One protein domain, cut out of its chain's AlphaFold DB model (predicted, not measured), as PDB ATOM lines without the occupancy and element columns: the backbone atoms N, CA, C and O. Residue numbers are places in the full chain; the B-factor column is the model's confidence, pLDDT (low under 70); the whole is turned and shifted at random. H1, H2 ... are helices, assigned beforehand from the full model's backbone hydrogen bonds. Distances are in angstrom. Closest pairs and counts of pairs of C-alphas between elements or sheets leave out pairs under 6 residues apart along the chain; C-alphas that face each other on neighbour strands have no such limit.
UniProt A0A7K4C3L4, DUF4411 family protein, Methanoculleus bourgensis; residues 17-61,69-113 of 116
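AT A GLANCE: This is residues 17 to 61 and 69 to 113 of the 116 residues of the protein "DUF4411 family protein" of Methanoculleus bourgensis (UniProt A0A7K4C3L4). Two helices, H1 and H2, cross steeply as a packed pair, and the short H4 packs on the first part of H2. Beyond H2, a short parallel pairing of residues 72 to 73 with 102 to 103 lies between this group and H5, which sits on the far side, while two loops, residues 39 to 44 and residues 79 to 85 with H3, stick out. The printed part has 90 residues, with five named helices in the order H1 to H5 and no named strand; the class is all helix, though the helices hold 44 residues, under half. It is compact, with a radius of gyration of the C-alphas of 13.7 A, and spans 37 by 34 by 23 A.

HOW THE PARTS SIT: Begin at H1, residues 20 to 32, which touches H2, residues 47 to 59, at a steep tilt of 59 degrees, opposite ways; their closest C-alphas, Gln 22 and Ala 52, are 5.1 A apart. With residues 47 to 51 alone, H2 touches H4, residues 91 to 97; the closest C-alphas, Asp 47 and Ile 91, are 6.4 A apart. H3, residues 80 to 83, and H5, residues 105 to 111, touch no helix. Every O i to N i+4 pair is within hydrogen-bond range in H1, H4 and H5, and 8 of 9 in H2; H3 is too short for such a pair.

IN THESE COORDINATES: Find C-alpha 20 at (170.240, 212.959, 147.394); from there H1 runs 18.8 A. H2 starts at (159.905, 205.543, 158.562) and runs 18.5 A. H5 ends at C-alpha 111, (170.213, 184.913, 162.778).

THE WHOLE: Look for the cut: residues 62 to 68 are not printed, and C-alphas 61 and 69 are 15.9 A apart. The link from H1 to H2 is long, 14 residues. Confidence is low, with pLDDT under 70, at residues 78 to 87.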
ATOM      1  N   GLU A  17     173.956 211.840 157.484       89.00
ATOM      2  CA  GLU A  17     173.302 212.896 156.713       89.00
ATOM      3  C   GLU A  17     172.455 212.278 155.596       89.00
ATOM      4  O   GLU A  17     172.818 211.246 155.024       89.00
ATOM      5  N   CYS A  18     171.320 212.912 155.293       90.38
ATOM      6  CA  CYS A  18     170.475 212.478 154.187       90.38
ATOM      7  C   CYS A  18     171.191 212.725 152.861       90.38
ATOM      8  O   CYS A  18     171.656 213.832 152.597       90.38
ATOM      9  N   THR A  19     171.257 211.694 152.026       95.00
ATOM     10  CA  THR A  19     171.829 211.786 150.680       95.00
ATOM     11  C   THR A  19     170.757 212.155 149.659       95.00
ATOM     12  O   THR A  19     169.567 211.915 149.879       95.00
ATOM     13  N   ASP A  20     171.167 212.664 148.495       95.94
ATOM     14  CA  ASP A  20     170.240 212.959 147.394       95.94
ATOM     15  C   ASP A  20     169.459 211.710 146.951       95.94
ATOM     16  O   ASP A  20     168.258 211.787 146.698       95.94
ATOM     17  N   PHE A  21     170.110 210.538 146.950       96.19
ATOM     18  CA  PHE A  21     169.453 209.261 146.660       96.19
ATOM     19  C   PHE A  21     168.348 208.959 147.678       96.19
ATOM     20  O   PHE A  21     167.250 208.549 147.306       96.19
ATOM     21  N   GLN A  22     168.611 209.165 148.971       96.69
ATOM     22  CA  GLN A  22     167.599 208.950 150.003       96.69
ATOM     23  C   GLN A  22     166.427 209.916 149.844       96.69
ATOM     24  O   GLN A  22     165.282 209.488 149.970       96.69
ATOM     25  N   VAL A  23     166.688 211.186 149.529       96.44
ATOM     26  CA  VAL A  23     165.638 212.188 149.285       96.44
ATOM     27  C   VAL A  23     164.765 211.783 148.093       96.44
ATOM     28  O   VAL A  23     163.537 211.754 148.217       96.44
ATOM     29  N   GLU A  24     165.373 211.397 146.970       97.62
ATOM     30  CA  GLU A  24     164.656 210.911 145.784       97.62
ATOM     31  C   GLU A  24     163.804 209.677 146.111       97.62
ATOM     32  O   GLU A  24     162.602 209.641 145.820       97.62
ATOM     33  N   MET A  25     164.385 208.696 146.804       97.88
ATOM     34  CA  MET A  25     163.665 207.487 147.187       97.88
ATOM     35  C   MET A  25     162.535 207.762 148.174       97.88
ATOM     36  O   MET A  25     161.485 207.133 148.072       97.88
ATOM     37  N   VAL A  26     162.695 208.699 149.111       97.62
ATOM     38  CA  VAL A  26     161.613 209.100 150.023       97.62
ATOM     39  C   VAL A  26     160.444 209.691 149.241       97.62
ATOM     40  O   VAL A  26     159.300 209.310 149.499       97.62
ATOM     41  N   HIS A  27     160.695 210.553 148.253       97.69
ATOM     42  CA  HIS A  27     159.634 211.061 147.380       97.69
ATOM     43  C   HIS A  27     158.921 209.930 146.629       97.69
ATOM     44  O   HIS A  27     157.686 209.894 146.596       97.69
ATOM     45  N   GLU A  28     159.670 208.970 146.082       98.25
ATOM     46  CA  GLU A  28     159.093 207.811 145.399       98.25
ATOM     47  C   GLU A  28     158.243 206.950 146.351       98.25
ATOM     48  O   GLU A  28     157.088 206.632 146.045       98.25
ATOM     49  N   ILE A  29     158.778 206.618 147.527       98.06
ATOM     50  CA  ILE A  29     158.098 205.829 148.557       98.06
ATOM     51  C   ILE A  29     156.801 206.522 148.971       98.06
ATOM     52  O   ILE A  29     155.755 205.879 148.984       98.06
ATOM     53  N   LEU A  30     156.830 207.824 149.264       96.81
ATOM     54  CA  LEU A  30     155.648 208.575 149.695       96.81
ATOM     55  C   LEU A  30     154.610 208.748 148.581       96.81
ATOM     56  O   LEU A  30     153.417 208.809 148.875       96.81
ATOM     57  N   SER A  31     155.027 208.749 147.311       97.38
ATOM     58  CA  SER A  31     154.093 208.740 146.176       97.38
ATOM     59  C   SER A  31     153.282 207.437 146.100       97.38
ATOM     60  O   SER A  31     152.093 207.462 145.780       97.38
ATOM     61  N   LYS A  32     153.901 206.299 146.448       97.12
ATOM     62  CA  LYS A  32     153.278 204.961 146.439       97.12
ATOM     63  C   LYS A  32     152.572 204.635 147.758       97.12
ATOM     64  O   LYS A  32     151.535 203.972 147.767       97.12
ATOM     65  N   PHE A  33     153.117 205.123 148.868       95.75
ATOM     66  CA  PHE A  33     152.703 204.833 150.239       95.75
ATOM     67  C   PHE A  33     152.470 206.121 151.043       95.75
ATOM     68  O   PHE A  33     153.094 206.323 152.086       95.75
ATOM     69  N   PRO A  34     151.524 206.988 150.638       93.75
ATOM     70  CA  PRO A  34     151.309 208.282 151.296       93.75
ATOM     71  C   PRO A  34     150.872 208.154 152.763       93.75
ATOM     72  O   PRO A  34     151.016 209.090 153.536       93.75
ATOM     73  N   LYS A  35     150.348 206.985 153.160       92.12
ATOM     74  CA  LYS A  35     149.933 206.673 154.539       92.12
ATOM     75  C   LYS A  35     151.047 206.077 155.406       92.12
ATOM     76  O   LYS A  35     150.749 205.590 156.497       92.12
ATOM     77  N   LEU A  36     152.288 206.045 154.911       93.44
ATOM     78  CA  LEU A  36     153.463 205.703 155.718       93.44
ATOM     79  C   LEU A  36     153.758 206.805 156.744       93.44
ATOM     80  O   LEU A  36     154.242 206.523 157.832       93.44
ATOM     81  N   ILE A  37     153.399 208.046 156.409       93.38
ATOM     82  CA  ILE A  37     153.474 209.202 157.297       93.38
ATOM     83  C   ILE A  37     152.073 209.735 157.602       93.38
ATOM     84  O   ILE A  37     151.133 209.556 156.823       93.38
ATOM     85  N   ASP A  38     151.937 210.416 158.734       90.56
ATOM     86  CA  ASP A  38     150.788 211.270 159.028       90.56
ATOM     87  C   ASP A  38     151.116 212.727 158.657       90.56
ATOM     88  O   ASP A  38     151.974 213.322 159.313       90.56
ATOM     89  N   PRO A  39     150.465 213.325 157.643       87.69
ATOM     90  CA  PRO A  39     150.746 214.700 157.229       87.69
ATOM     91  C   PRO A  39     150.350 215.748 158.279       87.69
ATOM     92  O   PRO A  39     150.780 216.890 158.174       87.69
ATOM     93  N   ASN A  40     149.537 215.388 159.279       90.44
ATOM     94  CA  ASN A  40     149.128 216.308 160.347       90.44
ATOM     95  C   ASN A  40     150.073 216.270 161.551       90.44
ATOM     96  O   ASN A  40     149.863 216.991 162.525       90.44
ATOM     97  N   ARG A  41     151.079 215.393 161.528       90.88
ATOM     98  CA  ARG A  41     152.024 215.250 162.626       90.88
ATOM     99  C   ARG A  41     153.108 216.318 162.507       90.88
ATOM    100  O   ARG A  41     153.814 216.373 161.511       90.88
ATOM    101  N   GLU A  42     153.260 217.124 163.555       89.75
ATOM    102  CA  GLU A  42     154.257 218.206 163.604       89.75
ATOM    103  C   GLU A  42     155.701 217.695 163.711       89.75
ATOM    104  O   GLU A  42     156.642 218.385 163.332       89.75
ATOM    105  N   THR A  43     155.891 216.481 164.234       89.56
ATOM    106  CA  THR A  43     157.218 215.875 164.369       89.56
ATOM    107  C   THR A  43     157.617 215.136 163.102       89.56
ATOM    108  O   THR A  43     156.802 214.406 162.530       89.56
ATOM    109  N   GLU A  44     158.901 215.214 162.762       86.88
ATOM    110  CA  GLU A  44     159.513 214.427 161.694       86.88
ATOM    111  C   GLU A  44     159.227 212.925 161.847       86.88
ATOM    112  O   GLU A  44     159.129 212.381 162.953       86.88
ATOM    113  N   GLN A  45     159.062 212.249 160.710       92.25
ATOM    114  CA  GLN A  45     158.734 210.828 160.643       92.25
ATOM    115  C   GLN A  45     159.821 210.105 159.855       92.25
ATOM    116  O   GLN A  45     159.979 210.321 158.658       92.25
ATOM    117  N   ALA A  46     160.573 209.254 160.553       92.25
ATOM    118  CA  ALA A  46     161.767 208.603 160.021       92.25
ATOM    119  C   ALA A  46     161.467 207.382 159.133       92.25
ATOM    120  O   ALA A  46     162.334 206.960 158.372       92.25
ATOM    121  N   ASP A  47     160.262 206.812 159.209       94.31
ATOM    122  CA  ASP A  47     159.905 205.543 158.562       94.31
ATOM    123  C   ASP A  47     160.252 205.494 157.052       94.31
ATOM    124  O   ASP A  47     160.856 204.504 156.626       94.31
ATOM    125  N   PRO A  48     159.976 206.535 156.230       96.50
ATOM    126  CA  PRO A  48     160.387 206.545 154.823       96.50
ATOM    127  C   PRO A  48     161.911 206.506 154.640       96.50
ATOM    128  O   PRO A  48     162.408 205.817 153.748       96.50
ATOM    129  N   PHE A  49     162.657 207.206 155.499       96.69
ATOM    130  CA  PHE A  49     164.117 207.288 155.430       96.69
ATOM    131  C   PHE A  49     164.792 205.968 155.805       96.69
ATOM    132  O   PHE A  49     165.809 205.620 155.212       96.69
ATOM    133  N   VAL A  50     164.214 205.184 156.722       96.25
ATOM    134  CA  VAL A  50     164.720 203.838 157.056       96.25
ATOM    135  C   VAL A  50     164.707 202.930 155.825       96.25
ATOM    136  O   VAL A  50     165.683 202.231 155.549       96.25
ATOM    137  N   VAL A  51     163.613 202.956 155.059       97.69
ATOM    138  CA  VAL A  51     163.496 202.163 153.828       97.69
ATOM    139  C   VAL A  51     164.432 202.707 152.750       97.69
ATOM    140  O   VAL A  51     165.159 201.927 152.137       97.69
ATOM    141  N   ALA A  52     164.463 204.028 152.553       97.69
ATOM    142  CA  ALA A  52     165.336 204.673 151.575       97.69
ATOM    143  C   ALA A  52     166.822 204.373 151.829       97.69
ATOM    144  O   ALA A  52     167.541 204.039 150.891       97.69
ATOM    145  N   LEU A  53     167.269 204.393 153.089       96.00
ATOM    146  CA  LEU A  53     168.626 204.007 153.475       96.00
ATOM    147  C   LEU A  53     168.919 202.544 153.114       96.00
ATOM    148  O   LEU A  53     169.976 202.243 152.566       96.00
ATOM    149  N   GLY A  54     167.991 201.623 153.386       95.62
ATOM    150  CA  GLY A  54     168.158 200.218 153.005       95.62
ATOM    151  C   GLY A  54     168.266 200.024 151.487       95.62
ATOM    152  O   GLY A  54     169.107 199.257 151.017       95.62
ATOM    153  N   LEU A  55     167.469 200.765 150.714       96.69
ATOM    154  CA  LEU A  55     167.553 200.764 149.253       96.69
ATOM    155  C   LEU A  55     168.858 201.380 148.757       96.69
ATOM    156  O   LEU A  55     169.473 200.826 147.856       96.69
ATOM    157  N   GLU A  56     169.343 202.455 149.375       95.88
ATOM    158  CA  GLU A  56     170.633 203.050 149.020       95.88
ATOM    159  C   GLU A  56     171.786 202.075 149.258       95.88
ATOM    160  O   GLU A  56     172.639 201.895 148.392       95.88
ATOM    161  N   ARG A  57     171.805 201.387 150.402       93.31
ATOM    162  CA  ARG A  57     172.863 200.412 150.708       93.31
ATOM    163  C   ARG A  57     172.883 199.239 149.721       93.31
ATOM    164  O   ARG A  57     173.945 198.661 149.502       93.31
ATOM    165  N   ARG A  58     171.732 198.879 149.139       93.75
ATOM    166  CA  ARG A  58     171.601 197.791 148.156       93.75
ATOM    167  C   ARG A  58     171.880 198.275 146.725       93.75
ATOM    168  O   ARG A  58     172.739 197.746 146.016       93.75
ATOM    169  N   ASP A  59     171.182 199.327 146.316       92.31
ATOM    170  CA  ASP A  59     171.032 199.751 144.922       92.31
ATOM    171  C   ASP A  59     171.717 201.085 144.623       92.31
ATOM    172  O   ASP A  59     172.008 201.359 143.460       92.31
ATOM    173  N   GLY A  60     172.076 201.849 145.652       91.50
ATOM    174  CA  GLY A  60     172.654 203.183 145.542       91.50
ATOM    175  C   GLY A  60     174.022 203.240 144.850       91.50
ATOM    176  O   GLY A  60     174.636 202.205 144.549       91.50
ATOM    177  N   PRO A  61     174.505 204.466 144.583       90.38
ATOM    178  CA  PRO A  61     175.682 204.716 143.750       90.38
ATOM    179  C   PRO A  61     176.979 204.216 144.392       90.38
ATOM    180  O   PRO A  61     177.897 203.786 143.693       90.38
ATOM    181  N   GLU A  69     174.483 191.698 152.135       91.38
ATOM    182  CA  GLU A  69     173.047 191.560 152.320       91.38
ATOM    183  C   GLU A  69     172.547 192.719 153.181       91.38
ATOM    184  O   GLU A  69     173.062 192.972 154.270       91.38
ATOM    185  N   VAL A  70     171.535 193.425 152.683       95.25
ATOM    186  CA  VAL A  70     170.894 194.523 153.405       95.25
ATOM    187  C   VAL A  70     169.545 194.047 153.917       95.25
ATOM    188  O   VAL A  70     168.702 193.599 153.138       95.25
ATOM    189  N   VAL A  71     169.341 194.170 155.225       97.12
ATOM    190  CA  VAL A  71     168.110 193.769 155.907       97.12
ATOM    191  C   VAL A  71     167.630 194.913 156.792       97.12
ATOM    192  O   VAL A  71     168.400 195.471 157.571       97.12
ATOM    193  N   VAL A  72     166.348 195.252 156.696       97.25
ATOM    194  CA  VAL A  72     165.693 196.211 157.590       97.25
ATOM    195  C   VAL A  72     165.165 195.477 158.817       97.25
ATOM    196  O   VAL A  72     164.403 194.520 158.702       97.25
ATOM    197  N   VAL A  73     165.518 195.944 160.010       96.81
ATOM    198  CA  VAL A  73     164.988 195.389 161.260       96.81
ATOM    199  C   VAL A  73     163.874 196.296 161.774       96.81
ATOM    200  O   VAL A  73     164.097 197.483 161.998       96.81
ATOM    201  N   SER A  74     162.670 195.754 161.968       95.50
ATOM    202  CA  SER A  74     161.529 196.499 162.515       95.50
ATOM    203  C   SER A  74     160.696 195.628 163.456       95.50
ATOM    204  O   SER A  74     160.553 194.426 163.254       95.50
ATOM    205  N   GLN A  75     160.130 196.241 164.498       93.88
ATOM    206  CA  GLN A  75     159.182 195.596 165.421       93.88
ATOM    207  C   GLN A  75     157.724 195.973 165.122       93.88
ATOM    208  O   GLN A  75     156.819 195.674 165.907       93.88
ATOM    209  N   GLU A  76     157.464 196.631 163.991       91.12
ATOM    210  CA  GLU A  76     156.100 196.914 163.561       91.12
ATOM    211  C   GLU A  76     155.360 195.631 163.174       91.12
ATOM    212  O   GLU A  76     155.843 194.807 162.400       91.12
ATOM    213  N   ARG A  77     154.138 195.473 163.694       79.00
ATOM    214  CA  ARG A  77     153.265 194.335 163.389       79.00
ATOM    215  C   ARG A  77     151.950 194.815 162.784       79.00
ATOM    216  O   ARG A  77     151.331 195.766 163.277       79.00
ATOM    217  N   LEU A  78     151.500 194.115 161.744       67.38
ATOM    218  CA  LEU A  78     150.112 194.153 161.287       67.38
ATOM    219  C   LEU A  78     149.297 193.286 162.244       67.38
ATOM    220  O   LEU A  78     149.257 192.068 162.093       67.38
ATOM    221  N   THR A  79     148.686 193.888 163.261       64.69
ATOM    222  CA  THR A  79     147.748 193.148 164.111       64.69
ATOM    223  C   THR A  79     146.363 193.099 163.451       64.69
ATOM    224  O   THR A  79     146.026 193.998 162.669       64.69
ATOM    225  N   PRO A  80     145.537 192.072 163.721       60.19
ATOM    226  CA  PRO A  80     144.172 192.000 163.201       60.19
ATOM    227  C   PRO A  80     143.337 193.239 163.549       60.19
ATOM    228  O   PRO A  80     142.561 193.692 162.709       60.19
ATOM    229  N   GLU A  81     143.554 193.849 164.720       58.56
ATOM    230  CA  GLU A  81     142.861 195.085 165.115       58.56
ATOM    231  C   GLU A  81     143.276 196.291 164.252       58.56
ATOM    232  O   GLU A  81     142.491 197.210 164.037       58.56
ATOM    233  N   ARG A  82     144.490 196.281 163.683       57.03
ATOM    234  CA  ARG A  82     144.974 197.324 162.759       57.03
ATOM    235  C   ARG A  82     144.435 197.178 161.333       57.03
ATOM    236  O   ARG A  82     144.621 198.091 160.533       57.03
ATOM    237  N   ARG A  83     143.758 196.070 160.991       52.03
ATOM    238  CA  ARG A  83     143.125 195.887 159.665       52.03
ATOM    239  C   ARG A  83     141.827 196.681 159.501       52.03
ATOM    240  O   ARG A  83     141.442 196.934 158.361       52.03
ATOM    241  N   THR A  84     141.148 197.034 160.594       51.19
ATOM    242  CA  THR A  84     139.836 197.709 160.578       51.19
ATOM    243  C   THR A  84     139.945 199.231 160.705       51.19
ATOM    244  O   THR A  84     139.138 199.949 160.117       51.19
ATOM    245  N   ALA A  85     140.970 199.747 161.390       55.09
ATOM    246  CA  ALA A  85     141.327 201.164 161.341       55.09
ATOM    247  C   ALA A  85     141.939 201.505 159.970       55.09
ATOM    248  O   ALA A  85     142.668 200.688 159.409       55.09
ATOM    249  N   LYS A  86     141.634 202.691 159.409       58.72
ATOM    250  CA  LYS A  86     142.168 203.208 158.126       58.72
ATOM    251  C   LYS A  86     143.611 202.724 157.914       58.72
ATOM    252  O   LYS A  86     144.491 203.203 158.616       58.72
ATOM    253  N   LYS A  87     143.819 201.785 156.974       66.25
ATOM    254  CA  LYS A  87     145.088 201.064 156.741       66.25
ATOM    255  C   LYS A  87     146.303 201.992 156.880       66.25
ATOM    256  O   LYS A  87     146.608 202.728 155.939       66.25
ATOM    257  N   LYS A  88     146.949 201.971 158.048       79.38
ATOM    258  CA  LYS A  88     148.266 202.575 158.250       79.38
ATOM    259  C   LYS A  88     149.258 201.692 157.503       79.38
ATOM    260  O   LYS A  88     149.265 200.484 157.731       79.38
ATOM    261  N   VAL A  89     150.045 202.285 156.612       90.50
ATOM    262  CA  VAL A  89     151.149 201.567 155.968       90.50
ATOM    263  C   VAL A  89     152.297 201.496 156.973       90.50
ATOM    264  O   VAL A  89     152.555 202.471 157.675       90.50
ATOM    265  N   ILE A  90     152.948 200.338 157.072       92.75
ATOM    266  CA  ILE A  90     154.063 200.099 158.002       92.75
ATOM    267  C   ILE A  90     155.340 199.731 157.246       92.75
ATOM    268  O   ILE A  90     155.257 199.241 156.115       92.75
ATOM    269  N   ILE A  91     156.509 199.881 157.879       95.88
ATOM    270  CA  ILE A  91     157.816 199.610 157.252       95.88
ATOM    271  C   ILE A  91     157.866 198.232 156.555       95.88
ATOM    272  O   ILE A  91     158.198 198.196 155.369       95.88
ATOM    273  N   PRO A  92     157.458 197.104 157.185       95.69
ATOM    274  CA  PRO A  92     157.488 195.794 156.525       95.69
ATOM    275  C   PRO A  92     156.664 195.691 155.234       95.69
ATOM    276  O   PRO A  92     156.983 194.885 154.361       95.69
ATOM    277  N   GLU A  93     155.580 196.463 155.101       94.69
ATOM    278  CA  GLU A  93     154.767 196.484 153.879       94.69
ATOM    279  C   GLU A  93     155.512 197.173 152.734       94.69
ATOM    280  O   GLU A  93     155.554 196.640 151.624       94.69
ATOM    281  N   VAL A  94     156.162 198.298 153.031       97.12
ATOM    282  CA  VAL A  94     156.974 199.048 152.069       97.12
ATOM    283  C   VAL A  94     158.209 198.240 151.673       97.12
ATOM    284  O   VAL A  94     158.469 198.067 150.486       97.12
ATOM    285  N   CYS A  95     158.931 197.656 152.635       97.75
ATOM    286  CA  CYS A  95     160.084 196.796 152.350       97.75
ATOM    287  C   CYS A  95     159.717 195.637 151.408       97.75
ATOM    288  O   CYS A  95     160.441 195.370 150.450       97.75
ATOM    289  N   ARG A  96     158.556 194.999 151.622       96.69
ATOM    290  CA  ARG A  96     158.059 193.915 150.759       96.69
ATOM    291  C   ARG A  96     157.834 194.373 149.320       96.69
ATOM    292  O   ARG A  96     158.183 193.638 148.406       96.69
ATOM    293  N   HIS A  97     157.286 195.573 149.117       97.62
ATOM    294  CA  HIS A  97     157.079 196.140 147.779       97.62
ATOM    295  C   HIS A  97     158.387 196.271 146.990       97.62
ATOM    296  O   HIS A  97     158.421 195.988 145.797       97.62
ATOM    297  N   TYR A  98     159.473 196.652 147.661       97.81
ATOM    298  CA  TYR A  98     160.792 196.827 147.044       97.81
ATOM    299  C   TYR A  98     161.680 195.575 147.080       97.81
ATOM    300  O   TYR A  98     162.872 195.656 146.761       97.81
ATOM    301  N   ASN A  99     161.137 194.421 147.485       97.19
ATOM    302  CA  ASN A  99     161.900 193.189 147.718       97.19
ATOM    303  C   ASN A  99     163.124 193.412 148.630       97.19
ATOM    304  O   ASN A  99     164.193 192.842 148.411       97.19
ATOM    305  N   LEU A 100     162.994 194.299 149.617       97.44
ATOM    306  CA  LEU A 100     164.018 194.569 150.621       97.44
ATOM    307  C   LEU A 100     163.758 193.649 151.824       97.44
ATOM    308  O   LEU A 100     162.679 193.747 152.417       97.44
ATOM    309  N   PRO A 101     164.687 192.742 152.188       97.19
ATOM    310  CA  PRO A 101     164.514 191.868 153.342       97.19
ATOM    311  C   PRO A 101     164.174 192.669 154.602       97.19
ATOM    312  O   PRO A 101     164.833 193.661 154.911       97.19
ATOM    313  N   CYS A 102     163.141 192.243 155.328       97.50
ATOM    314  CA  CYS A 102     162.738 192.870 156.580       97.50
ATOM    315  C   CYS A 102     162.389 191.805 157.621       97.50
ATOM    316  O   CYS A 102     161.584 190.916 157.338       97.50
ATOM    317  N   ILE A 103     163.012 191.885 158.798       96.75
ATOM    318  CA  ILE A 103     162.894 190.889 159.874       96.75
ATOM    319  C   ILE A 103     162.636 191.559 161.226       96.75
ATOM    320  O   ILE A 103     162.845 192.765 161.388       96.75
ATOM    321  N   THR A 104     162.190 190.782 162.215       96.19
ATOM    322  CA  THR A 104     162.042 191.295 163.582       96.19
ATOM    323  C   THR A 104     163.384 191.352 164.307       96.19
ATOM    324  O   THR A 104     164.356 190.711 163.910       96.19
ATOM    325  N   LEU A 105     163.442 192.088 165.422       95.12
ATOM    326  CA  LEU A 105     164.628 192.091 166.286       95.12
ATOM    327  C   LEU A 105     164.974 190.678 166.784       95.12
ATOM    328  O   LEU A 105     166.145 190.333 166.863       95.12
ATOM    329  N   ILE A 106     163.963 189.860 167.097       94.56
ATOM    330  CA  ILE A 106     164.175 188.487 167.577       94.56
ATOM    331  C   ILE A 106     164.764 187.612 166.469       94.56
ATOM    332  O   ILE A 106     165.700 186.859 166.725       94.56
ATOM    333  N   ASP A 107     164.271 187.759 165.238       95.88
ATOM    334  CA  ASP A 107     164.821 187.044 164.085       95.88
ATOM    335  C   ASP A 107     166.267 187.463 163.810       95.88
ATOM    336  O   ASP A 107     167.097 186.613 163.501       95.88
ATOM    337  N   MET A 108     166.590 188.754 163.959       96.44
ATOM    338  CA  MET A 108     167.961 189.251 163.818       96.44
ATOM    339  C   MET A 108     168.882 188.654 164.888       96.44
ATOM    340  O   MET A 108     169.908 188.080 164.544       96.44
ATOM    341  N   ILE A 109     168.482 188.691 166.162       96.62
ATOM    342  CA  ILE A 109     169.239 188.090 167.275       96.62
ATOM    343  C   ILE A 109     169.506 186.599 167.021       96.62
ATOM    344  O   ILE A 109     170.629 186.128 167.210       96.62
ATOM    345  N   ALA A 110     168.488 185.856 166.577       96.12
ATOM    346  CA  ALA A 110     168.618 184.436 166.265       96.12
ATOM    347  C   ALA A 110     169.545 184.191 165.063       96.12
ATOM    348  O   ALA A 110     170.398 183.304 165.115       96.12
ATOM    349  N   ARG A 111     169.405 184.989 164.001       95.56
ATOM    350  CA  ARG A 111     170.213 184.913 162.778       95.56
ATOM    351  C   ARG A 111     171.692 185.208 163.031       95.56
ATOM    352  O   ARG A 111     172.545 184.537 162.459       95.56
ATOM    353  N   GLU A 112     171.984 186.172 163.896       95.38
ATOM    354  CA  GLU A 112     173.347 186.562 164.267       95.38
ATOM    355  C   GLU A 112     173.950 185.661 165.366       95.38
ATOM    356  O   GLU A 112     175.107 185.829 165.751       95.38
ATOM    357  N   GLY A 113     173.187 184.696 165.895       96.19
ATOM    358  CA  GLY A 113     173.677 183.716 166.868       96.19
ATOM    359  C   GLY A 113     174.088 184.317 168.215       96.19
ATOM    360  O   GLY A 113     174.995 183.790 168.869       96.19
TER     361      GLY A 113